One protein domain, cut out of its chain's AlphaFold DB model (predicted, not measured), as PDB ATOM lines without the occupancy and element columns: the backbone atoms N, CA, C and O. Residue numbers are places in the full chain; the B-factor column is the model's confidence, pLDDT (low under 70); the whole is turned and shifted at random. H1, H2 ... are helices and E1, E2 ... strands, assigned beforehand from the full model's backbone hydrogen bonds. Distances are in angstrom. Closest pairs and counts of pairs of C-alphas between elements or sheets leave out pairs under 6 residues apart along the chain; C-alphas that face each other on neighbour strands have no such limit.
ATOM      1  N   PRO A 185     -53.494  -3.806  28.277       71.75
ATOM      2  CA  PRO A 185     -53.133  -5.170  28.633       71.75
ATOM      3  C   PRO A 185     -51.805  -5.552  27.983       71.75
ATOM      4  O   PRO A 185     -51.573  -5.250  26.810       71.75
ATOM      5  N   LEU A 186     -50.940  -6.195  28.752       77.62
ATOM      6  CA  LEU A 186     -49.648  -6.668  28.280       77.62
ATOM      7  C   LEU A 186     -49.789  -8.087  27.734       77.62
ATOM      8  O   LEU A 186     -50.544  -8.896  28.271       77.62
ATOM      9  N   ALA A 187     -49.062  -8.389  26.656       79.56
ATOM     10  CA  ALA A 187     -49.044  -9.734  26.077       79.56
ATOM     11  C   ALA A 187     -48.447 -10.768  27.048       79.56
ATOM     12  O   ALA A 187     -48.854 -11.928  27.055       79.56
ATOM     13  N   GLU A 188     -47.520 -10.324  27.893       84.69
ATOM     14  CA  GLU A 188     -46.908 -11.090  28.969       84.69
ATOM     15  C   GLU A 188     -46.731 -10.207  30.213       84.69
ATOM     16  O   GLU A 188     -46.607  -8.984  30.078       84.69
ATOM     17  N   PRO A 189     -46.725 -10.786  31.426       89.06
ATOM     18  CA  PRO A 189     -46.474 -10.016  32.633       89.06
ATOM     19  C   PRO A 189     -45.078  -9.382  32.634       89.06
ATOM     20  O   PRO A 189     -44.087 -10.050  32.345       89.06
ATOM     21  N   VAL A 190     -44.995  -8.109  33.014       90.06
ATOM     22  CA  VAL A 190     -43.740  -7.347  33.077       90.06
ATOM     23  C   VAL A 190     -43.345  -7.117  34.529       90.06
ATOM     24  O   VAL A 190     -44.096  -6.531  35.302       90.06
ATOM     25  N   GLU A 191     -42.130  -7.519  34.893       92.81
ATOM     26  CA  GLU A 191     -41.570  -7.311  36.230       92.81
ATOM     27  C   GLU A 191     -40.293  -6.462  36.147       92.81
ATOM     28  O   GLU A 191     -39.237  -6.924  35.708       92.81
ATOM     29  N   ILE A 192     -40.385  -5.196  36.570       95.50
ATOM     30  CA  ILE A 192     -39.291  -4.221  36.424       95.50
ATOM     31  C   ILE A 192     -38.095  -4.556  37.326       95.50
ATOM     32  O   ILE A 192     -36.948  -4.474  36.892       95.50
ATOM     33  N   PHE A 193     -38.356  -4.971  38.567       94.56
ATOM     34  CA  PHE A 193     -37.328  -5.254  39.574       94.56
ATOM     35  C   PHE A 193     -36.946  -6.743  39.667       94.56
ATOM     36  O   PHE A 193     -36.324  -7.168  40.643       94.56
ATOM     37  N   ALA A 194     -37.267  -7.540  38.643       91.88
ATOM     38  CA  ALA A 194     -36.905  -8.955  38.598       91.88
ATOM     39  C   ALA A 194     -35.386  -9.148  38.770       91.88
ATOM     40  O   ALA A 194     -34.596  -8.609  37.990       91.88
ATOM     41  N   GLY A 195     -34.987  -9.939  39.773       87.56
ATOM     42  CA  GLY A 195     -33.586 -10.264  40.082       87.56
ATOM     43  C   GLY A 195     -32.861  -9.276  41.007       87.56
ATOM     44  O   GLY A 195     -31.745  -9.566  41.427       87.56
ATOM     45  N   PHE A 196     -33.482  -8.155  41.401       92.50
ATOM     46  CA  PHE A 196     -32.850  -7.157  42.288       92.50
ATOM     47  C   PHE A 196     -32.586  -7.670  43.711       92.50
ATOM     48  O   PHE A 196     -31.794  -7.076  44.436       92.50
ATOM     49  N   ARG A 197     -33.244  -8.762  44.118       87.69
ATOM     50  CA  ARG A 197     -33.015  -9.418  45.411       87.69
ATOM     51  C   ARG A 197     -31.777 -10.317  45.413       87.69
ATOM     52  O   ARG A 197     -31.149 -10.471  46.455       87.69
ATOM     53  N   ASP A 198     -31.456 -10.907  44.265       87.56
ATOM     54  CA  ASP A 198     -30.493 -12.009  44.161       87.56
ATOM     55  C   ASP A 198     -29.178 -11.587  43.484       87.56
ATOM     56  O   ASP A 198     -28.200 -12.332  43.498       87.56
ATOM     57  N   MET A 199     -29.144 -10.393  42.885       90.56
ATOM     58  CA  MET A 199     -27.990  -9.841  42.172       90.56
ATOM     59  C   MET A 199     -27.451  -8.594  42.871       90.56
ATOM     60  O   MET A 199     -28.188  -7.856  43.524       90.56
ATOM     61  N   ALA A 200     -26.167  -8.299  42.659       91.00
ATOM     62  CA  ALA A 200     -25.624  -6.994  43.007       91.00
ATOM     63  C   ALA A 200     -26.372  -5.894  42.233       91.00
ATOM     64  O   ALA A 200     -26.637  -6.036  41.037       91.00
ATOM     65  N   LEU A 201     -26.677  -4.775  42.895       94.00
ATOM     66  CA  LEU A 201     -27.458  -3.675  42.319       94.00
ATOM     67  C   LEU A 201     -27.008  -3.220  40.911       94.00
ATOM     68  O   LEU A 201     -27.872  -3.112  40.037       94.00
ATOM     69  N   PRO A 202     -25.709  -2.967  40.629       94.69
ATOM     70  CA  PRO A 202     -25.292  -2.568  39.282       94.69
ATOM     71  C   PRO A 202     -25.563  -3.641  38.219       94.69
ATOM     72  O   PRO A 202     -25.865  -3.302  37.072       94.69
ATOM     73  N   ASP A 203     -25.490  -4.922  38.583       94.19
ATOM     74  CA  ASP A 203     -25.740  -6.036  37.668       94.19
ATOM     75  C   ASP A 203     -27.235  -6.261  37.456       94.19
ATOM     76  O   ASP A 203     -27.652  -6.542  36.333       94.19
ATOM     77  N   ALA A 204     -28.059  -6.052  38.486       95.00
ATOM     78  CA  ALA A 204     -29.514  -6.083  38.369       95.00
ATOM     79  C   ALA A 204     -30.022  -5.007  37.388       95.00
ATOM     80  O   ALA A 204     -30.773  -5.311  36.456       95.00
ATOM     81  N   ILE A 205     -29.535  -3.765  37.530       95.75
ATOM     82  CA  ILE A 205     -29.860  -2.659  36.612       95.75
ATOM     83  C   ILE A 205     -29.341  -2.964  35.199       95.75
ATOM     84  O   ILE A 205     -30.081  -2.825  34.223       95.75
ATOM     85  N   GLY A 206     -28.089  -3.421  35.077       96.00
ATOM     86  CA  GLY A 206     -27.498  -3.789  33.787       96.00
ATOM     87  C   GLY A 206     -28.265  -4.912  33.077       96.00
ATOM     88  O   GLY A 206     -28.502  -4.831  31.873       96.00
ATOM     89  N   THR A 207     -28.715  -5.918  33.827       96.25
ATOM     90  CA  THR A 207     -29.508  -7.045  33.313       96.25
ATOM     91  C   THR A 207     -30.886  -6.591  32.842       96.25
ATOM     92  O   THR A 207     -31.346  -7.030  31.786       96.25
ATOM     93  N   PHE A 208     -31.554  -5.690  33.573       96.50
ATOM     94  CA  PHE A 208     -32.798  -5.074  33.102       96.50
ATOM     95  C   PHE A 208     -32.586  -4.340  31.771       96.50
ATOM     96  O   PHE A 208     -33.287  -4.629  30.801       96.50
ATOM     97  N   LEU A 209     -31.592  -3.446  31.703       96.56
ATOM     98  CA  LEU A 209     -31.309  -2.661  30.498       96.56
ATOM     99  C   LEU A 209     -30.992  -3.552  29.294       96.56
ATOM    100  O   LEU A 209     -31.548  -3.333  28.222       96.56
ATOM    101  N   TYR A 210     -30.163  -4.583  29.481       95.62
ATOM    102  CA  TYR A 210     -29.825  -5.534  28.422       95.62
ATOM    103  C   TYR A 210     -31.063  -6.262  27.883       95.62
ATOM    104  O   TYR A 210     -31.253  -6.318  26.670       95.62
ATOM    105  N   ARG A 211     -31.924  -6.785  28.770       93.94
ATOM    106  CA  ARG A 211     -33.152  -7.494  28.368       93.94
ATOM    107  C   ARG A 211     -34.089  -6.590  27.568       93.94
ATOM    108  O   ARG A 211     -34.557  -6.991  26.510       93.94
ATOM    109  N   VAL A 212     -34.342  -5.377  28.057       94.44
ATOM    110  CA  VAL A 212     -35.249  -4.429  27.394       94.44
ATOM    111  C   VAL A 212     -34.679  -3.950  26.055       94.44
ATOM    112  O   VAL A 212     -35.414  -3.867  25.074       94.44
ATOM    113  N   ASP A 213     -33.374  -3.671  25.987       94.00
ATOM    114  CA  ASP A 213     -32.721  -3.234  24.748       94.00
ATOM    115  C   ASP A 213     -32.694  -4.343  23.685       94.00
ATOM    116  O   ASP A 213     -32.904  -4.052  22.509       94.00
ATOM    117  N   ALA A 214     -32.488  -5.605  24.080       93.25
ATOM    118  CA  ALA A 214     -32.542  -6.746  23.165       93.25
ATOM    119  C   ALA A 214     -33.942  -6.920  22.552       93.25
ATOM    120  O   ALA A 214     -34.070  -6.999  21.333       93.25
ATOM    121  N   ARG A 215     -34.997  -6.870  23.376       92.25
ATOM    122  CA  ARG A 215     -36.392  -6.968  22.915       92.25
ATOM    123  C   ARG A 215     -36.775  -5.855  21.940       92.25
ATOM    124  O   ARG A 215     -37.407  -6.107  20.916       92.25
ATOM    125  N   GLU A 216     -36.362  -4.620  22.225       89.81
ATOM    126  CA  GLU A 216     -36.601  -3.490  21.318       89.81
ATOM    127  C   GLU A 216     -35.875  -3.683  19.973       89.81
ATOM    128  O   GLU A 216     -36.444  -3.401  18.918       89.81
ATOM    129  N   GLN A 217     -34.640  -4.201  19.988       90.69
ATOM    130  CA  GLN A 217     -33.876  -4.512  18.768       90.69
ATOM    131  C   GLN A 217     -34.505  -5.645  17.946       90.69
ATOM    132  O   GLN A 217     -34.429  -5.624  16.717       90.69
ATOM    133  N   GLU A 218     -35.143  -6.605  18.612       91.44
ATOM    134  CA  GLU A 218     -35.903  -7.698  17.994       91.44
ATOM    135  C   GLU A 218     -37.269  -7.240  17.443       91.44
ATOM    136  O   GLU A 218     -37.940  -7.993  16.734       91.44
ATOM    137  N   GLY A 219     -37.648  -5.978  17.679       87.44
ATOM    138  CA  GLY A 219     -38.862  -5.357  17.152       87.44
ATOM    139  C   GLY A 219     -40.101  -5.558  18.024       87.44
ATOM    140  O   GLY A 219     -41.214  -5.329  17.545       87.44
ATOM    141  N   GLU A 220     -39.934  -5.978  19.279       87.81
ATOM    142  CA  GLU A 220     -41.041  -6.091  20.229       87.81
ATOM    143  C   GLU A 220     -41.536  -4.716  20.701       87.81
ATOM    144  O   GLU A 220     -40.763  -3.774  20.907       87.81
ATOM    145  N   GLU A 221     -42.849  -4.591  20.915       84.31
ATOM    146  CA  GLU A 221     -43.437  -3.371  21.466       84.31
ATOM    147  C   GLU A 221     -43.268  -3.337  22.991       84.31
ATOM    148  O   GLU A 221     -43.975  -4.023  23.724       84.31
ATOM    149  N   LEU A 222     -42.354  -2.491  23.475       90.56
ATOM    150  CA  LEU A 222     -42.162  -2.273  24.912       90.56
ATOM    151  C   LEU A 222     -43.395  -1.632  25.555       90.56
ATOM    152  O   LEU A 222     -43.975  -0.699  24.988       90.56
ATOM    153  N   SER A 223     -43.727  -2.033  26.779       90.94
ATOM    154  CA  SER A 223     -44.753  -1.364  27.583       90.94
ATOM    155  C   SER A 223     -44.347   0.061  27.982       90.94
ATOM    156  O   SER A 223     -43.167   0.422  27.994       90.94
ATOM    157  N   GLY A 224     -45.316   0.911  28.336       88.69
ATOM    158  CA  GLY A 224     -45.015   2.272  28.788       88.69
ATOM    159  C   GLY A 224     -44.218   2.308  30.096       88.69
ATOM    160  O   GLY A 224     -43.329   3.152  30.224       88.69
ATOM    161  N   VAL A 225     -44.457   1.363  31.017       90.75
ATOM    162  CA  VAL A 225     -43.651   1.226  32.243       90.75
ATOM    163  C   VAL A 225     -42.219   0.799  31.921       90.75
ATOM    164  O   VAL A 225     -41.292   1.375  32.484       90.75
ATOM    165  N   GLU A 226     -42.001  -0.135  30.986       95.25
ATOM    166  CA  GLU A 226     -40.644  -0.515  30.559       95.25
ATOM    167  C   GLU A 226     -39.900   0.658  29.930       95.25
ATOM    168  O   GLU A 226     -38.747   0.903  30.281       95.25
ATOM    169  N   ARG A 227     -40.550   1.426  29.045       95.12
ATOM    170  CA  ARG A 227     -39.934   2.615  28.429       95.12
ATOM    171  C   ARG A 227     -39.570   3.668  29.475       95.12
ATOM    172  O   ARG A 227     -38.486   4.254  29.411       95.12
ATOM    173  N   TYR A 228     -40.447   3.890  30.452       95.56
ATOM    174  CA  TYR A 228     -40.195   4.805  31.563       95.56
ATOM    175  C   TYR A 228     -39.037   4.315  32.445       95.56
ATOM    176  O   TYR A 228     -38.050   5.034  32.601       95.56
ATOM    177  N   ALA A 229     -39.097   3.076  32.942       96.75
ATOM    178  CA  ALA A 229     -38.059   2.487  33.787       96.75
ATOM    179  C   ALA A 229     -36.702   2.444  33.075       96.75
ATOM    180  O   ALA A 229     -35.688   2.810  33.658       96.75
ATOM    181  N   ARG A 230     -36.674   2.090  31.785       96.31
ATOM    182  CA  ARG A 230     -35.471   2.145  30.941       96.31
ATOM    183  C   ARG A 230     -34.893   3.554  30.859       96.31
ATOM    184  O   ARG A 230     -33.678   3.706  30.953       96.31
ATOM    185  N   THR A 231     -35.736   4.575  30.693       95.00
ATOM    186  CA  THR A 231     -35.290   5.978  30.662       95.00
ATOM    187  C   THR A 231     -34.618   6.354  31.979       95.00
ATOM    188  O   THR A 231     -33.501   6.861  31.963       95.00
ATOM    189  N   VAL A 232     -35.244   6.020  33.111       95.38
ATOM    190  CA  VAL A 232     -34.691   6.288  34.446       95.38
ATOM    191  C   VAL A 232     -33.409   5.483  34.698       95.38
ATOM    192  O   VAL A 232     -32.420   6.040  35.166       95.38
ATOM    193  N   PHE A 233     -33.370   4.195  34.344       95.56
ATOM    194  CA  PHE A 233     -32.194   3.334  34.525       95.56
ATOM    195  C   PHE A 233     -30.993   3.728  33.657       95.56
ATOM    196  O   PHE A 233     -29.850   3.493  34.047       95.56
ATOM    197  N   ARG A 234     -31.220   4.383  32.517       93.56
ATOM    198  CA  ARG A 234     -30.139   4.944  31.692       93.56
ATOM    199  C   ARG A 234     -29.495   6.192  32.290       93.56
ATOM    200  O   ARG A 234     -28.407   6.558  31.861       93.56
ATOM    201  N   GLU A 235     -30.121   6.825  33.282       90.19
ATOM    202  CA  GLU A 235     -29.524   7.960  33.993       90.19
ATOM    203  C   GLU A 235     -28.387   7.541  34.948       90.19
ATOM    204  O   GLU A 235     -27.668   8.404  35.451       90.19
ATOM    205  N   PHE A 236     -28.232   6.244  35.245       89.06
ATOM    206  CA  PHE A 236     -27.251   5.754  36.214       89.06
ATOM    207  C   PHE A 236     -25.847   5.646  35.606       89.06
ATOM    208  O   PHE A 236     -25.641   4.996  34.582       89.06
ATOM    209  N   ASP A 237     -24.848   6.181  36.310       93.62
ATOM    210  CA  ASP A 237     -23.437   5.865  36.062       93.62
ATOM    211  C   ASP A 237     -23.110   4.490  36.673       93.62
ATOM    212  O   ASP A 237     -22.703   4.374  37.834       93.62
ATOM    213  N   LEU A 238     -23.346   3.426  35.897       95.00
ATOM    214  CA  LEU A 238     -23.115   2.048  36.343       95.00
ATOM    215  C   LEU A 238     -21.643   1.768  36.661       95.00
ATOM    216  O   LEU A 238     -21.363   0.962  37.545       95.00
ATOM    217  N   ASP A 239     -20.699   2.434  35.996       95.56
ATOM    218  CA  ASP A 239     -19.275   2.233  36.266       95.56
ATOM    219  C   ASP A 239     -18.883   2.834  37.612       95.56
ATOM    220  O   ASP A 239     -18.134   2.218  38.376       95.56
ATOM    221  N   ARG A 240     -19.422   4.010  37.951       95.62
ATOM    222  CA  ARG A 240     -19.265   4.579  39.291       95.62
ATOM    223  C   ARG A 240     -19.937   3.718  40.353       95.62
ATOM    224  O   ARG A 240     -19.308   3.456  41.375       95.62
ATOM    225  N   LEU A 241     -21.155   3.233  40.102       95.12
ATOM    226  CA  LEU A 241     -21.857   2.356  41.043       95.12
ATOM    227  C   LEU A 241     -21.089   1.048  41.287       95.12
ATOM    228  O   LEU A 241     -20.944   0.644  42.439       95.12
ATOM    229  N   ARG A 242     -20.520   0.431  40.241       95.12
ATOM    230  CA  ARG A 242     -19.648  -0.751  40.373       95.12
ATOM    231  C   ARG A 242     -18.395  -0.460  41.184       95.12
ATOM    232  O   ARG A 242     -18.037  -1.273  42.032       95.12
ATOM    233  N   ARG A 243     -17.734   0.683  40.946       94.81
ATOM    234  CA  ARG A 243     -16.551   1.082  41.727       94.81
ATOM    235  C   ARG A 243     -16.882   1.186  43.214       94.81
ATOM    236  O   ARG A 243     -16.173   0.584  44.009       94.81
ATOM    237  N   ILE A 244     -17.970   1.875  43.564       93.62
ATOM    238  CA  ILE A 244     -18.412   2.040  44.958       93.62
ATOM    239  C   ILE A 244     -18.778   0.685  45.583       93.62
ATOM    240  O   ILE A 244     -18.271   0.348  46.650       93.62
ATOM    241  N   ALA A 245     -19.600  -0.120  44.902       90.44
ATOM    242  CA  ALA A 245     -20.025  -1.432  45.396       90.44
ATOM    243  C   ALA A 245     -18.868  -2.442  45.527       90.44
ATOM    244  O   ALA A 245     -18.980  -3.409  46.269       90.44
ATOM    245  N   SER A 246     -17.755  -2.231  44.814       89.94
ATOM    246  CA  SER A 246     -16.550  -3.063  44.940       89.94
ATOM    247  C   SER A 246     -15.644  -2.635  46.097       89.94
ATOM    248  O   SER A 246     -14.847  -3.442  46.569       89.94
ATOM    249  N   SER A 247     -15.715  -1.371  46.525       86.12
ATOM    250  CA  SER A 247     -14.865  -0.819  47.588       86.12
ATOM    251  C   SER A 247     -15.570  -0.664  48.935       86.12
ATOM    252  O   SER A 247     -14.902  -0.361  49.916       86.12
ATOM    253  N   SER A 248     -16.894  -0.816  48.980       86.88
ATOM    254  CA  SER A 248     -17.717  -0.621  50.177       86.88
ATOM    255  C   SER A 248     -18.942  -1.533  50.151       86.88
ATOM    256  O   SER A 248     -19.447  -1.869  49.077       86.88
ATOM    257  N   GLU A 249     -19.439  -1.914  51.327       85.88
ATOM    258  CA  GLU A 249     -20.680  -2.678  51.441       85.88
ATOM    259  C   GLU A 249     -21.879  -1.768  51.128       85.88
ATOM    260  O   GLU A 249     -22.189  -0.842  51.879       85.88
ATOM    261  N   VAL A 250     -22.543  -2.023  49.997       89.25
ATOM    262  CA  VAL A 250     -23.778  -1.340  49.587       89.25
ATOM    263  C   VAL A 250     -24.874  -2.382  49.416       89.25
ATOM    264  O   VAL A 250     -24.808  -3.208  48.503       89.25
ATOM    265  N   THR A 251     -25.898  -2.333  50.267       89.31
ATOM    266  CA  THR A 251     -27.036  -3.261  50.201       89.31
ATOM    267  C   THR A 251     -28.342  -2.522  49.934       89.31
ATOM    268  O   THR A 251     -28.605  -1.454  50.487       89.31
ATOM    269  N   LEU A 252     -29.171  -3.098  49.060       91.94
ATOM    270  CA  LEU A 252     -30.508  -2.599  48.759       91.94
ATOM    271  C   LEU A 252     -31.523  -3.285  49.673       91.94
ATOM    272  O   LEU A 252     -31.596  -4.512  49.724       91.94
ATOM    273  N   SER A 253     -32.328  -2.495  50.371       89.12
ATOM    274  CA  SER A 253     -33.457  -2.966  51.176       89.12
ATOM    275  C   SER A 253     -34.748  -2.308  50.705       89.12
ATOM    276  O   SER A 253     -34.717  -1.204  50.167       89.12
ATOM    277  N   ARG A 254     -35.891  -2.966  50.917       87.00
ATOM    278  CA  ARG A 254     -37.217  -2.350  50.765       87.00
ATOM    279  C   ARG A 254     -37.885  -2.264  52.128       87.00
ATOM    280  O   ARG A 254     -38.015  -3.278  52.814       87.00
ATOM    281  N   ILE A 255     -38.287  -1.063  52.524       79.38
ATOM    282  CA  ILE A 255     -38.870  -0.792  53.837       79.38
ATOM    283  C   ILE A 255     -40.365  -1.108  53.778       79.38
ATOM    284  O   ILE A 255     -41.120  -0.410  53.113       79.38
ATOM    285  N   GLY A 256     -40.821  -2.129  54.508       71.25
ATOM    286  CA  GLY A 256     -42.217  -2.592  54.433       71.25
ATOM    287  C   GLY A 256     -43.280  -1.606  54.938       71.25
ATOM    288  O   GLY A 256     -44.462  -1.843  54.736       71.25
ATOM    289  N   ARG A 257     -42.894  -0.516  55.617       69.38
ATOM    290  CA  ARG A 257     -43.831   0.518  56.104       69.38
ATOM    291  C   ARG A 257     -44.102   1.617  55.072       69.38
ATOM    292  O   ARG A 257     -45.180   2.199  55.091       69.38
ATOM    293  N   THR A 258     -43.119   1.932  54.231       70.69
ATOM    294  CA  THR A 258     -43.206   2.984  53.203       70.69
ATOM    295  C   THR A 258     -43.239   2.418  51.786       70.69
ATOM    296  O   THR A 258     -43.498   3.160  50.847       70.69
ATOM    297  N   ASP A 259     -42.965   1.121  51.626       80.50
ATOM    298  CA  ASP A 259     -42.790   0.435  50.343       80.50
ATOM    299  C   ASP A 259     -41.676   1.028  49.456       80.50
ATOM    300  O   ASP A 259     -41.562   0.702  48.273       80.50
ATOM    301  N   ALA A 260     -40.781   1.820  50.056       86.19
ATOM    302  CA  ALA A 260     -39.656   2.466  49.393       86.19
ATOM    303  C   ALA A 260     -38.364   1.642  49.493       86.19
ATOM    304  O   ALA A 260     -38.118   0.922  50.468       86.19
ATOM    305  N   PHE A 261     -37.510   1.778  48.485       92.31
ATOM    306  CA  PHE A 261     -36.136   1.307  48.507       92.31
ATOM    307  C   PHE A 261     -35.247   2.212  49.359       92.31
ATOM    308  O   PHE A 261     -35.371   3.437  49.347       92.31
ATOM    309  N   TYR A 262     -34.305   1.577  50.046       91.25
ATOM    310  CA  TYR A 262     -33.297   2.219  50.871       91.25
ATOM    311  C   TYR A 262     -31.939   1.564  50.634       91.25
ATOM    312  O   TYR A 262     -31.828   0.332  50.608       91.25
ATOM    313  N   LEU A 263     -30.907   2.386  50.453       92.94
ATOM    314  CA  LEU A 263     -29.529   1.921  50.348       92.94
ATOM    315  C   LEU A 263     -28.843   2.022  51.711       92.94
ATOM    316  O   LEU A 263     -28.691   3.117  52.265       92.94
ATOM    317  N   ASN A 264     -28.390   0.878  52.223       90.38
ATOM    318  CA  ASN A 264     -27.520   0.818  53.393       90.38
ATOM    319  C   ASN A 264     -26.064   0.811  52.937       90.38
ATOM    320  O   ASN A 264     -25.682   0.002  52.091       90.38
ATOM    321  N   PHE A 265     -25.267   1.707  53.507       90.88
ATOM    322  CA  PHE A 265     -23.836   1.815  53.251       90.88
ATOM    323  C   PHE A 265     -23.142   2.551  54.399       90.88
ATOM    324  O   PHE A 265     -23.775   3.302  55.148       90.88
ATOM    325  N   ASN A 266     -21.829   2.358  54.536       84.75
ATOM    326  CA  ASN A 266     -21.050   3.043  55.559       84.75
ATOM    327  C   ASN A 266     -20.676   4.471  55.116       84.75
ATOM    328  O   ASN A 266     -19.807   4.676  54.268       84.75
ATOM    329  N   HIS A 267     -21.302   5.473  55.734       81.00
ATOM    330  CA  HIS A 267     -21.053   6.886  55.440       81.00
ATOM    331  C   HIS A 267     -19.611   7.334  55.735       81.00
ATOM    332  O   HIS A 267     -19.163   8.311  55.141       81.00
ATOM    333  N   THR A 268     -18.876   6.655  56.626       82.12
ATOM    334  CA  THR A 268     -17.498   7.051  56.979       82.12
ATOM    335  C   THR A 268     -16.457   6.597  55.960       82.12
ATOM    336  O   THR A 268     -15.348   7.123  55.945       82.12
ATOM    337  N   GLU A 269     -16.796   5.618  55.123       86.38
ATOM    338  CA  GLU A 269     -15.892   5.045  54.115       86.38
ATOM    339  C   GLU A 269     -16.038   5.709  52.741       86.38
ATOM    340  O   GLU A 269     -15.217   5.490  51.851       86.38
ATOM    341  N   LEU A 270     -17.070   6.537  52.559       90.56
ATOM    342  CA  LEU A 270     -17.425   7.138  51.280       90.56
ATOM    343  C   LEU A 270     -17.199   8.646  51.271       90.56
ATOM    344  O   LEU A 270     -17.399   9.349  52.261       90.56
ATOM    345  N   SER A 271     -16.817   9.171  50.105       91.75
ATOM    346  CA  SER A 271     -16.740  10.617  49.919       91.75
ATOM    347  C   SER A 271     -18.148  11.239  49.935       91.75
ATOM    348  O   SER A 271     -19.103  10.595  49.488       91.75
ATOM    349  N   PRO A 272     -18.320  12.513  50.343       89.94
ATOM    350  CA  PRO A 272     -19.623  13.184  50.273       89.94
ATOM    351  C   PRO A 272     -20.243  13.167  48.867       89.94
ATOM    352  O   PRO A 272     -21.459  13.095  48.718       89.94
ATOM    353  N   ALA A 273     -19.403  13.195  47.826       91.50
ATOM    354  CA  ALA A 273     -19.846  13.098  46.440       91.50
ATOM    355  C   ALA A 273     -20.396  11.706  46.092       91.50
ATOM    356  O   ALA A 273     -21.302  11.611  45.263       91.50
ATOM    357  N   ASP A 274     -19.852  10.635  46.673       93.31
ATOM    358  CA  ASP A 274     -20.352   9.269  46.482       93.31
ATOM    359  C   ASP A 274     -21.631   9.027  47.282       93.31
ATOM    360  O   ASP A 274     -22.569   8.441  46.750       93.31
ATOM    361  N   VAL A 275     -21.734   9.574  48.498       92.25
ATOM    362  CA  VAL A 275     -22.986   9.557  49.276       92.25
ATOM    363  C   VAL A 275     -24.111  10.261  48.511       92.25
ATOM    364  O   VAL A 275     -25.192   9.698  48.350       92.25
ATOM    365  N   ALA A 276     -23.858  11.456  47.964       91.38
ATOM    366  CA  ALA A 276     -24.845  12.177  47.154       91.38
ATOM    367  C   ALA A 276     -25.257  11.405  45.895       91.38
ATOM    368  O   ALA A 276     -26.433  11.405  45.527       91.38
ATOM    369  N   PHE A 277     -24.301  10.727  45.257       93.44
ATOM    370  CA  PHE A 277     -24.582   9.854  44.125       93.44
ATOM    371  C   PHE A 277     -25.502   8.699  44.537       93.44
ATOM    372  O   PHE A 277     -26.521   8.489  43.882       93.44
ATOM    373  N   LEU A 278     -25.213   8.008  45.645       94.62
ATOM    374  CA  LEU A 278     -26.056   6.922  46.157       94.62
ATOM    375  C   LEU A 278     -27.460   7.404  46.558       94.62
ATOM    376  O   LEU A 278     -28.437   6.734  46.239       94.62
ATOM    377  N   TYR A 279     -27.608   8.591  47.153       94.19
ATOM    378  CA  TYR A 279     -28.936   9.184  47.388       94.19
ATOM    379  C   TYR A 279     -29.698   9.435  46.075       94.19
ATOM    380  O   TYR A 279     -30.913   9.246  46.006       94.19
ATOM    381  N   GLY A 280     -28.998   9.830  45.009       94.19
ATOM    382  CA  GLY A 280     -29.572   9.940  43.668       94.19
ATOM    383  C   GLY A 280     -29.961   8.586  43.060       94.19
ATOM    384  O   GLY A 280     -30.968   8.501  42.353       94.19
ATOM    385  N   VAL A 281     -29.187   7.528  43.320       95.38
ATOM    386  CA  VAL A 281     -29.509   6.142  42.929       95.38
ATOM    387  C   VAL A 281     -30.796   5.698  43.629       95.38
ATOM    388  O   VAL A 281     -31.731   5.260  42.961       95.38
ATOM    389  N   GLU A 282     -30.882   5.888  44.948       95.88
ATOM    390  CA  GLU A 282     -32.061   5.569  45.765       95.88
ATOM    391  C   GLU A 282     -33.314   6.306  45.267       95.88
ATOM    392  O   GLU A 282     -34.334   5.676  44.984       95.88
ATOM    393  N   ALA A 283     -33.216   7.621  45.039       95.25
ATOM    394  CA  ALA A 283     -34.335   8.424  44.547       95.25
ATOM    395  C   ALA A 283     -34.875   7.931  43.193       95.25
ATOM    396  O   ALA A 283     -36.083   7.905  42.976       95.25
ATOM    397  N   ARG A 284     -34.003   7.500  42.273       95.38
ATOM    398  CA  ARG A 284     -34.417   6.942  40.971       95.38
ATOM    399  C   ARG A 284     -35.137   5.605  41.106       95.38
ATOM    400  O   ARG A 284     -36.145   5.401  40.435       95.38
ATOM    401  N   LEU A 285     -34.656   4.723  41.983       96.00
ATOM    402  CA  LEU A 285     -35.345   3.465  42.288       96.00
ATOM    403  C   LEU A 285     -36.737   3.743  42.870       96.00
ATOM    404  O   LEU A 285     -37.721   3.153  42.422       96.00
ATOM    405  N   ASN A 286     -36.837   4.710  43.784       94.56
ATOM    406  CA  ASN A 286     -38.099   5.105  44.410       94.56
ATOM    407  C   ASN A 286     -39.072   5.788  43.445       94.56
ATOM    408  O   ASN A 286     -40.272   5.551  43.539       94.56
ATOM    409  N   ARG A 287     -38.589   6.557  42.461       93.62
ATOM    410  CA  ARG A 287     -39.423   7.110  41.374       93.62
ATOM    411  C   ARG A 287     -40.076   6.015  40.533       93.62
ATOM    412  O   ARG A 287     -41.214   6.178  40.101       93.62
ATOM    413  N   ILE A 288     -39.370   4.910  40.284       95.25
ATOM    414  CA  ILE A 288     -39.938   3.755  39.581       95.25
ATOM    415  C   ILE A 288     -40.912   3.018  40.498       95.25
ATOM    416  O   ILE A 288     -42.057   2.833  40.099       95.25
ATOM    417  N   SER A 289     -40.487   2.652  41.716       92.50
ATOM    418  CA  SER A 289     -41.337   1.936  42.683       92.50
ATOM    419  C   SER A 289     -42.666   2.646  42.879       92.50
ATOM    420  O   SER A 289     -43.710   2.034  42.704       92.50
ATOM    421  N   LEU A 290     -42.635   3.957  43.113       86.44
ATOM    422  CA  LEU A 290     -43.838   4.739  43.351       86.44
ATOM    423  C   LEU A 290     -44.806   4.734  42.161       86.44
ATOM    424  O   LEU A 290     -46.020   4.714  42.361       86.44
ATOM    425  N   VAL A 291     -44.306   4.734  40.920       85.75
ATOM    426  CA  VAL A 291     -45.182   4.580  39.750       85.75
ATOM    427  C   VAL A 291     -45.854   3.209  39.777       85.75
ATOM    428  O   VAL A 291     -47.056   3.134  39.551       85.75
ATOM    429  N   LEU A 292     -45.126   2.140  40.105       86.44
ATOM    430  CA  LEU A 292     -45.700   0.795  40.209       86.44
ATOM    431  C   LEU A 292     -46.704   0.667  41.366       86.44
ATOM    432  O   LEU A 292     -47.758   0.048  41.203       86.44
ATOM    433  N   ASP A 293     -46.403   1.276  42.514       79.12
ATOM    434  CA  ASP A 293     -47.287   1.321  43.680       79.12
ATOM    435  C   ASP A 293     -48.567   2.119  43.349       79.12
ATOM    436  O   ASP A 293     -49.672   1.683  43.667       79.12
ATOM    437  N   SER A 294     -48.453   3.221  42.594       71.31
ATOM    438  CA  SER A 294     -49.601   4.010  42.102       71.31
ATOM    439  C   SER A 294     -50.481   3.247  41.103       71.31
ATOM    440  O   SER A 294     -51.648   3.590  40.926       71.31
ATOM    441  N   LEU A 295     -49.934   2.222  40.444       72.62
ATOM    442  CA  LEU A 295     -50.668   1.297  39.575       72.62
ATOM    443  C   LEU A 295     -51.276   0.110  40.348       72.62
ATOM    444  O   LEU A 295     -51.946  -0.725  39.744       72.62
ATOM    445  N   GLY A 296     -51.033   0.009  41.660       66.19
ATOM    446  CA  GLY A 296     -51.535  -1.061  42.526       66.19
ATOM    447  C   GLY A 296     -50.765  -2.384  42.443       66.19
ATOM    448  O   GLY A 296     -51.113  -3.330  43.145       66.19
ATOM    449  N   ALA A 297     -49.721  -2.471  41.613       71.75
ATOM    450  CA  ALA A 297     -48.925  -3.691  41.451       71.75
ATOM    451  C   ALA A 297     -47.779  -3.798  42.470       71.75
ATOM    452  O   ALA A 297     -47.360  -4.899  42.834       71.75
ATOM    453  N   GLY A 298     -47.246  -2.658  42.915       83.00
ATOM    454  CA  GLY A 298     -46.010  -2.607  43.688       83.00
ATOM    455  C   GLY A 298     -44.863  -3.326  42.979       83.00
ATOM    456  O   GLY A 298     -44.522  -2.973  41.856       83.00
ATOM    457  N   LEU A 299     -44.262  -4.345  43.598       86.44
ATOM    458  CA  LEU A 299     -43.216  -5.152  42.942       86.44
ATOM    459  C   LEU A 299     -43.743  -6.396  42.218       86.44
ATOM    460  O   LEU A 299     -42.946  -7.141  41.652       86.44
ATOM    461  N   ALA A 300     -45.052  -6.654  42.245       85.06
ATOM    462  CA  ALA A 300     -45.612  -7.790  41.530       85.06
ATOM    463  C   ALA A 300     -45.543  -7.574  40.003       85.06
ATOM    464  O   ALA A 300     -45.564  -6.428  39.540       85.06
ATOM    465  N   PRO A 301     -45.505  -8.655  39.200       86.69
ATOM    466  CA  PRO A 301     -45.578  -8.545  37.749       86.69
ATOM    467  C   PRO A 301     -46.840  -7.798  37.292       86.69
ATOM    468  O   PRO A 301     -47.963  -8.159  37.649       86.69
ATOM    469  N   LEU A 302     -46.653  -6.774  36.464       84.38
ATOM    470  CA  LEU A 302     -47.723  -5.997  35.847       84.38
ATOM    471  C   LEU A 302     -48.366  -6.793  34.713       84.38
ATOM    472  O   LEU A 302     -47.668  -7.286  33.832       84.38
ATOM    473  N   THR A 303     -49.694  -6.849  34.677       82.81
ATOM    474  CA  THR A 303     -50.467  -7.433  33.563       82.81
ATOM    475  C   THR A 303     -51.023  -6.379  32.606       82.81
ATOM    476  O   THR A 303     -51.519  -6.708  31.529       82.81
ATOM    477  N   ALA A 304     -50.928  -5.102  32.975       74.69
ATOM    478  CA  ALA A 304     -51.325  -3.970  32.156       74.69
ATOM    479  C   ALA A 304     -50.399  -2.775  32.430       74.69
ATOM    480  O   ALA A 304     -49.872  -2.629  33.532       74.69
ATOM    481  N   SER A 305     -50.187  -1.920  31.429       78.50
ATOM    482  CA  SER A 305     -49.272  -0.776  31.513       78.50
ATOM    483  C   SER A 305     -49.933   0.511  31.032       78.50
ATOM    484  O   SER A 305     -50.543   0.509  29.961       78.50
ATOM    485  N   PRO A 306     -49.732   1.645  31.722       79.19
ATOM    486  CA  PRO A 306     -50.039   2.957  31.171       79.19
ATOM    487  C   PRO A 306     -49.077   3.329  30.031       79.19
ATOM    488  O   PRO A 306     -48.118   2.608  29.745       79.19
ATOM    489  N   ALA A 307     -49.297   4.489  29.410       78.19
ATOM    490  CA  ALA A 307     -48.307   5.119  28.540       78.19
ATOM    491  C   ALA A 307     -47.098   5.646  29.346       78.19
ATOM    492  O   ALA A 307     -47.210   5.941  30.541       78.19
TER     493      ALA A 307
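What this domain is: This is residues 185 to 307 of the 814 residues of an uncharacterized protein of Collinsella sp. AK_207A (UniProt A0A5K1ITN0). The long helix H4 slants along much of the length, with the hairpin E2-E3 packed on one side of it through E3 and the shorter helix H2 on another side. H1 crosses H2 steeply on the side away from H4, H3 packs at the beginning of H1, and the small pair E1-E4 brings both ends of the printed part together near the beginning of H2. The printed part has 123 residues, with four named helices and four named strands in the order E1 H1 H2 H3 E2 E3 H4 E4. It is a mixed class of helices and strands, with two antiparallel sheets, E1-E4 and E2-E3. It is compact, with a radius of gyration of the C-alphas of 14.9 A and spans of 47 by 35 by 23 A.

How they stand to each other: E2, residues 250 to 254, and E3, residues 261 to 265, form an antiparallel hairpin at 153 degrees, with N 253 and O 262 within hydrogen-bond range at 2.9 A. The closest C-alphas of E3 and H4, residues 272 to 294, are those of Phe 261 and Asn 286, 5.9 A apart. With residues 284 to 288 alone, H4 touches H2, residues 224 to 233, at a shallow tilt of 6 degrees, opposite ways; their closest C-alphas, of Ala 229 and Ile 288, are 6.2 A apart. H1, residues 201 to 217, touches H2 with its residues 205 to 212 alone, at a steep tilt of 47 degrees, opposite ways; the closest C-alphas are those of Leu 209 and Arg 230, 6.4 A. With residues 202 to 206 alone, H1 touches H3, residues 238 to 247, at a shallow tilt of 24 degrees, opposite ways; the closest C-alphas are those of Pro 202 and Leu 238, 5.9 A. E1, residues 185 to 190, and E4, residues 302 to 305, are antiparallel at 128 degrees, with N 302 and O 190 2.8 A apart, within hydrogen-bond range. H1 and H4 are apart. Every O i to N i+4 pair is within hydrogen-bond range in H1, H2 and H3, and 18 of 19 are in H4.

Where its parts are: E1 begins at C-alpha 185 (-53.133, -5.170, 28.633), and E4 ends at C-alpha 305 (-49.272, -0.776, 31.513). H4 is 32.4 A long, from C-alpha 272 (-19.623, 13.184, 50.273), and H1 is 24.4 A. H3 is 14.2 A, H2 14.1 A, E2 13.5 A, E3 13.2 A, E1 10.6 A and E4 7.0 A.

The domain as a whole: The two C-alphas farthest apart, of Ala 187 and Thr 268, are 47.2 A apart. The printed part has no cut, and no link is long. The mean pLDDT of the printed part is 89.1; residues 257 and 296 are under 70.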